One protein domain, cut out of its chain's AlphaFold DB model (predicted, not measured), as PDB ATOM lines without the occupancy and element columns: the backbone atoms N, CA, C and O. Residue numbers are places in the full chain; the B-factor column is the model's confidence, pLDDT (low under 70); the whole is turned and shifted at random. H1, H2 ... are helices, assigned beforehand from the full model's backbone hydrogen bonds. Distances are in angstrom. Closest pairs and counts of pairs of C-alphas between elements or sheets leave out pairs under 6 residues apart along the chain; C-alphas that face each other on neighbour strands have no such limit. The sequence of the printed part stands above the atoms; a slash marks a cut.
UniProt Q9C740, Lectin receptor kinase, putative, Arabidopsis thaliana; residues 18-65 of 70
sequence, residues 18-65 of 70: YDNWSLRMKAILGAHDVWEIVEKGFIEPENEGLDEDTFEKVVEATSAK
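AT A GLANCE: This is residues 18 to 65 of the 70 residues of the protein "Lectin receptor kinase, putative" of Arabidopsis thaliana (UniProt Q9C740). The long helix H1 and the short helix H2 make an L-shaped corner, and a long link leads away from H2 to a third helix, H3, far off on its own. Residues 39 to 65, which hold H3, stand free, and the space between H3 and the corner is empty. The printed part has 48 residues with three named helices, H1, H2 and H3 in chain order, and no named strand; its class is all helix. It is extended, with a radius of gyration of the C-alphas of 16.0 A, and spans 43 by 29 by 14 A, only just flat.

HOW THE PARTS SIT: H1, residues 18 to 31, is close to but not clearly touching H2, residues 35 to 40. Their closest C-alphas, those of Leu 29 and Trp 35, are 5.2 A apart. Their lines are about perpendicular, at 87 degrees. H3, residues 52 to 63, is apart from H1 and from H2. In H1, H2 and H3 every O i to N i+4 pair is within hydrogen-bond range.

IN THESE COORDINATES: H1 measures 19.5 A from C-alpha 18 at (120.271, 112.081, 176.461) to C-alpha 31. H3 measures 16.5 A and ends with C-alpha 63 at (152.744, 105.629, 153.752).

THE WHOLE: The C-alphas farthest apart, those of Asp 19 and Asp 53, are 43.4 A apart. The printed part has no cut. The link from H1 to H2 is tight, and that from H2 to H3, 11 residues, is long. The model's pLDDT is under 70 at residues 41 to 42, 44 to 58 and 60 to 65.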
ATOM      1  N   TYR A  18     119.046 111.603 175.810       92.50
ATOM      2  CA  TYR A  18     120.271 112.081 176.461       92.50
ATOM      3  C   TYR A  18     121.030 110.982 177.216       92.50
ATOM      4  O   TYR A  18     122.246 110.882 177.073       92.50
ATOM      5  N   ASP A  19     120.344 110.108 177.955       93.94
ATOM      6  CA  ASP A  19     121.002 109.037 178.718       93.94
ATOM      7  C   ASP A  19     121.727 108.037 177.806       93.94
ATOM      8  O   ASP A  19     122.901 107.727 177.999       93.94
ATOM      9  N   ASN A  20     121.058 107.577 176.747       90.81
ATOM     10  CA  ASN A  20     121.643 106.648 175.776       90.81
ATOM     11  C   ASN A  20     122.729 107.335 174.930       90.81
ATOM     12  O   ASN A  20     123.764 106.744 174.628       90.81
ATOM     13  N   TRP A  21     122.515 108.603 174.575       93.00
ATOM     14  CA  TRP A  21     123.487 109.412 173.849       93.00
ATOM     15  C   TRP A  21     124.763 109.628 174.668       93.00
ATOM     16  O   TRP A  21     125.855 109.340 174.182       93.00
ATOM     17  N   SER A  22     124.636 110.065 175.921       90.94
ATOM     18  CA  SER A  22     125.772 110.344 176.805       90.94
ATOM     19  C   SER A  22     126.552 109.077 177.148       90.94
ATOM     20  O   SER A  22     127.782 109.111 177.156       90.94
ATOM     21  N   LEU A  23     125.874 107.940 177.343       91.06
ATOM     22  CA  LEU A  23     126.527 106.646 177.552       91.06
ATOM     23  C   LEU A  23     127.359 106.229 176.332       91.06
ATOM     24  O   LEU A  23     128.503 105.801 176.477       91.06
ATOM     25  N   ARG A  24     126.808 106.396 175.124       89.12
ATOM     26  CA  ARG A  24     127.519 106.092 173.874       89.12
ATOM     27  C   ARG A  24     128.685 107.044 173.635       89.12
ATOM     28  O   ARG A  24     129.756 106.581 173.269       89.12
ATOM     29  N   MET A  25     128.515 108.340 173.886       88.00
ATOM     30  CA  MET A  25     129.600 109.321 173.773       88.00
ATOM     31  C   MET A  25     130.740 109.028 174.748       88.00
ATOM     32  O   MET A  25     131.895 109.049 174.339       88.00
ATOM     33  N   LYS A  26     130.433 108.669 176.002       86.50
ATOM     34  CA  LYS A  26     131.448 108.227 176.972       86.50
ATOM     35  C   LYS A  26     132.203 106.993 176.487       86.50
ATOM     36  O   LYS A  26     133.424 106.968 176.563       86.50
ATOM     37  N   ALA A  27     131.498 105.995 175.954       88.12
ATOM     38  CA  ALA A  27     132.132 104.790 175.427       88.12
ATOM     39  C   ALA A  27     133.029 105.084 174.212       88.12
ATOM     40  O   ALA A  27     134.135 104.564 174.134       88.12
ATOM     41  N   ILE A  28     132.576 105.936 173.286       85.69
ATOM     42  CA  ILE A  28     133.336 106.312 172.086       85.69
ATOM     43  C   ILE A  28     134.609 107.080 172.458       85.69
ATOM     44  O   ILE A  28     135.685 106.751 171.959       85.69
ATOM     45  N   LEU A  29     134.486 108.077 173.338       84.38
ATOM     46  CA  LEU A  29     135.606 108.904 173.787       84.38
ATOM     47  C   LEU A  29     136.598 108.107 174.637       84.38
ATOM     48  O   LEU A  29     137.801 108.260 174.454       84.38
ATOM     49  N   GLY A  30     136.103 107.226 175.511       82.44
ATOM     50  CA  GLY A  30     136.943 106.310 176.282       82.44
ATOM     51  C   GLY A  30     137.664 105.286 175.400       82.44
ATOM     52  O   GLY A  30     138.832 105.008 175.627       82.44
ATOM     53  N   ALA A  31     137.016 104.762 174.354       82.62
ATOM     54  CA  ALA A  31     137.643 103.810 173.431       82.62
ATOM     55  C   ALA A  31     138.753 104.429 172.563       82.62
ATOM     56  O   ALA A  31     139.632 103.703 172.109       82.62
ATOM     57  N   HIS A  32     138.706 105.741 172.321       80.00
ATOM     58  CA  HIS A  32     139.743 106.468 171.579       80.00
ATOM     59  C   HIS A  32     140.761 107.166 172.499       80.00
ATOM     60  O   HIS A  32     141.610 107.892 171.994       80.00
ATOM     61  N   ASP A  33     140.668 106.983 173.823       76.81
ATOM     62  CA  ASP A  33     141.524 107.642 174.829       76.81
ATOM     63  C   ASP A  33     141.496 109.190 174.766       76.81
ATOM     64  O   ASP A  33     142.355 109.884 175.296       76.81
ATOM     65  N   VAL A  34     140.463 109.767 174.133       75.44
ATOM     66  CA  VAL A  34     140.292 111.228 173.946       75.44
ATOM     67  C   VAL A  34     139.559 111.865 175.132       75.44
ATOM     68  O   VAL A  34     139.388 113.081 175.208       75.44
ATOM     69  N   TRP A  35     139.104 111.047 176.085       79.50
ATOM     70  CA  TRP A  35     138.395 111.512 177.278       79.50
ATOM     71  C   TRP A  35     139.242 112.456 178.148       79.50
ATOM     72  O   TRP A  35     138.691 113.346 178.792       79.50
ATOM     73  N   GLU A  36     140.570 112.356 178.061       73.19
ATOM     74  CA  GLU A  36     141.521 113.268 178.706       73.19
ATOM     75  C   GLU A  36     141.241 114.748 178.379       73.19
ATOM     76  O   GLU A  36     141.391 115.596 179.251       73.19
ATOM     77  N   ILE A  37     140.768 115.081 177.168       75.19
ATOM     78  CA  ILE A  37     140.417 116.464 176.769       75.19
ATOM     79  C   ILE A  37     139.166 116.957 177.507       75.19
ATOM     80  O   ILE A  37     139.038 118.138 177.828       75.19
ATOM     81  N   VAL A  38     138.225 116.055 177.783       72.00
ATOM     82  CA  VAL A  38     137.004 116.376 178.531       72.00
ATOM     83  C   VAL A  38     137.331 116.602 180.007       72.00
ATOM     84  O   VAL A  38     136.752 117.493 180.624       72.00
ATOM     85  N   GLU A  39     138.264 115.825 180.565       75.25
ATOM     86  CA  GLU A  39     138.663 115.925 181.975       75.25
ATOM     87  C   GLU A  39     139.637 117.068 182.250       75.25
ATOM     88  O   GLU A  39     139.442 117.830 183.197       75.25
ATOM     89  N   LYS A  40     140.683 117.205 181.433       78.88
ATOM     90  CA  LYS A  40     141.721 118.235 181.596       78.88
ATOM     91  C   LYS A  40     141.318 119.580 180.995       78.88
ATOM     92  O   LYS A  40     141.983 120.581 181.249       78.88
ATOM     93  N   GLY A  41     140.209 119.613 180.255       67.25
ATOM     94  CA  GLY A  41     139.811 120.745 179.434       67.25
ATOM     95  C   GLY A  41     140.585 120.760 178.118       67.25
ATOM     96  O   GLY A  41     141.729 120.311 178.031       67.25
ATOM     97  N   PHE A  42     139.948 121.281 177.072       68.56
ATOM     98  CA  PHE A  42     140.644 121.558 175.824       68.56
ATOM     99  C   PHE A  42     141.650 122.681 176.074       68.56
ATOM    100  O   PHE A  42     141.271 123.839 176.247       68.56
ATOM    101  N   ILE A  43     142.928 122.316 176.131       70.00
ATOM    102  CA  ILE A  43     144.022 123.269 176.024       70.00
ATOM    103  C   ILE A  43     144.078 123.599 174.540       70.00
ATOM    104  O   ILE A  43     144.419 122.734 173.731       70.00
ATOM    105  N   GLU A  44     143.651 124.810 174.181       64.12
ATOM    106  CA  GLU A  44     143.894 125.335 172.841       64.12
ATOM    107  C   GLU A  44     145.385 125.134 172.566       64.12
ATOM    108  O   GLU A  44     146.191 125.576 173.392       64.12
ATOM    109  N   PRO A  45     145.770 124.388 171.513       61.66
ATOM    110  CA  PRO A  45     147.173 124.250 171.193       61.66
ATOM    111  C   PRO A  45     147.672 125.670 170.956       61.66
ATOM    112  O   PRO A  45     147.268 126.330 169.997       61.66
ATOM    113  N   GLU A  46     148.490 126.166 171.885       56.38
ATOM    114  CA  GLU A  46     149.305 127.344 171.650       56.38
ATOM    115  C   GLU A  46     149.990 127.044 170.326       56.38
ATOM    116  O   GLU A  46     150.566 125.971 170.208       56.38
ATOM    117  N   ASN A  47     149.750 127.882 169.317       53.31
ATOM    118  CA  ASN A  47     150.071 127.684 167.908       53.31
ATOM    119  C   ASN A  47     151.542 127.262 167.680       53.31
ATOM    120  O   ASN A  47     152.357 128.028 167.172       53.31
ATOM    121  N   GLU A  48     151.882 126.026 168.016       56.06
ATOM    122  CA  GLU A  48     152.933 125.233 167.424       56.06
ATOM    123  C   GLU A  48     152.299 124.770 166.130       56.06
ATOM    124  O   GLU A  48     151.681 123.708 166.050       56.06
ATOM    125  N   GLY A  49     152.297 125.686 165.154       50.16
ATOM    126  CA  GLY A  49     151.821 125.390 163.822       50.16
ATOM    127  C   GLY A  49     152.417 124.054 163.425       50.16
ATOM    128  O   GLY A  49     153.634 123.900 163.431       50.16
ATOM    129  N   LEU A  50     151.556 123.085 163.121       54.53
ATOM    130  CA  LEU A  50     151.961 122.002 162.251       54.53
ATOM    131  C   LEU A  50     152.322 122.700 160.947       54.53
ATOM    132  O   LEU A  50     151.450 122.998 160.131       54.53
ATOM    133  N   ASP A  51     153.590 123.081 160.815       57.47
ATOM    134  CA  ASP A  51     154.135 123.486 159.541       57.47
ATOM    135  C   ASP A  51     153.756 122.392 158.546       57.47
ATOM    136  O   ASP A  51     153.821 121.196 158.838       57.47
ATOM    137  N   GLU A  52     153.256 122.809 157.388       61.25
ATOM    138  CA  GLU A  52     152.745 121.909 156.352       61.25
ATOM    139  C   GLU A  52     153.789 120.833 155.971       61.25
ATOM    140  O   GLU A  52     153.440 119.705 155.632       61.25
ATOM    141  N   ASP A  53     155.069 121.154 156.198       56.56
ATOM    142  CA  ASP A  53     156.251 120.292 156.115       56.56
ATOM    143  C   ASP A  53     156.228 119.101 157.100       56.56
ATOM    144  O   ASP A  53     156.605 117.977 156.754       56.56
ATOM    145  N   THR A  54     155.755 119.307 158.333       62.78
ATOM    146  CA  THR A  54     155.588 118.241 159.330       62.78
ATOM    147  C   THR A  54     154.386 117.359 158.997       62.78
ATOM    148  O   THR A  54     154.463 116.140 159.169       62.78
ATOM    149  N   PHE A  55     153.297 117.922 158.464       65.62
ATOM    150  CA  PHE A  55     152.140 117.123 158.043       65.62
ATOM    151  C   PHE A  55     152.479 116.217 156.850       65.62
ATOM    152  O   PHE A  55     152.143 115.031 156.870       65.62
ATOM    153  N   GLU A  56     153.215 116.735 155.861       67.69
ATOM    154  CA  GLU A  56     153.676 115.957 154.704       67.69
ATOM    155  C   GLU A  56     154.635 114.832 155.127       67.69
ATOM    156  O   GLU A  56     154.456 113.685 154.713       67.69
ATOM    157  N   LYS A  57     155.560 115.095 156.063       66.06
ATOM    158  CA  LYS A  57     156.431 114.054 156.641       66.06
ATOM    159  C   LYS A  57     155.670 112.972 157.406       66.06
ATOM    160  O   LYS A  57     156.030 111.799 157.314       66.06
ATOM    161  N   VAL A  58     154.645 113.331 158.180       68.62
ATOM    162  CA  VAL A  58     153.819 112.352 158.912       68.62
ATOM    163  C   VAL A  58     152.992 111.508 157.935       68.62
ATOM    164  O   VAL A  58     152.868 110.296 158.128       68.62
ATOM    165  N   VAL A  59     152.490 112.105 156.851       71.25
ATOM    166  CA  VAL A  59     151.816 111.397 155.748       71.25
ATOM    167  C   VAL A  59     152.773 110.455 155.010       71.25
ATOM    168  O   VAL A  59     152.425 109.305 154.740       71.25
ATOM    169  N   GLU A  60     154.001 110.883 154.728       66.75
ATOM    170  CA  GLU A  60     154.989 110.067 154.021       66.75
ATOM    171  C   GLU A  60     155.518 108.919 154.898       66.75
ATOM    172  O   GLU A  60     155.587 107.773 154.452       66.75
ATOM    173  N   ALA A  61     155.798 109.178 156.179       62.50
ATOM    174  CA  ALA A  61     156.242 108.158 157.131       62.50
ATOM    175  C   ALA A  61     155.159 107.108 157.437       62.50
ATOM    176  O   ALA A  61     155.485 105.950 157.712       62.50
ATOM    177  N   THR A  62     153.879 107.484 157.374       60.41
ATOM    178  CA  THR A  62     152.766 106.530 157.504       60.41
ATOM    179  C   THR A  62     152.540 105.734 156.219       60.41
ATOM    180  O   THR A  62     152.262 104.541 156.303       60.41
ATOM    181  N   SER A  63     152.779 106.328 155.046       65.19
ATOM    182  CA  SER A  63     152.744 105.629 153.752       65.19
ATOM    183  C   SER A  63     153.932 104.667 153.558       65.19
ATOM    184  O   SER A  63     153.801 103.610 152.940       65.19
ATOM    185  N   ALA A  64     155.087 104.950 154.169       61.75
ATOM    186  CA  ALA A  64     156.287 104.112 154.082       61.75
ATOM    187  C   ALA A  64     156.203 102.767 154.842       61.75
ATOM    188  O   ALA A  64     157.133 101.961 154.746       61.75
ATOM    189  N   LYS A  65     155.121 102.479 155.587       57.31
ATOM    190  CA  LYS A  65     154.965 101.199 156.311       57.31
ATOM    191  C   LYS A  65     154.183 100.124 155.543       57.31
ATOM    192  O   LYS A  65     154.319  98.951 155.880       57.31
TER     193      LYS A  65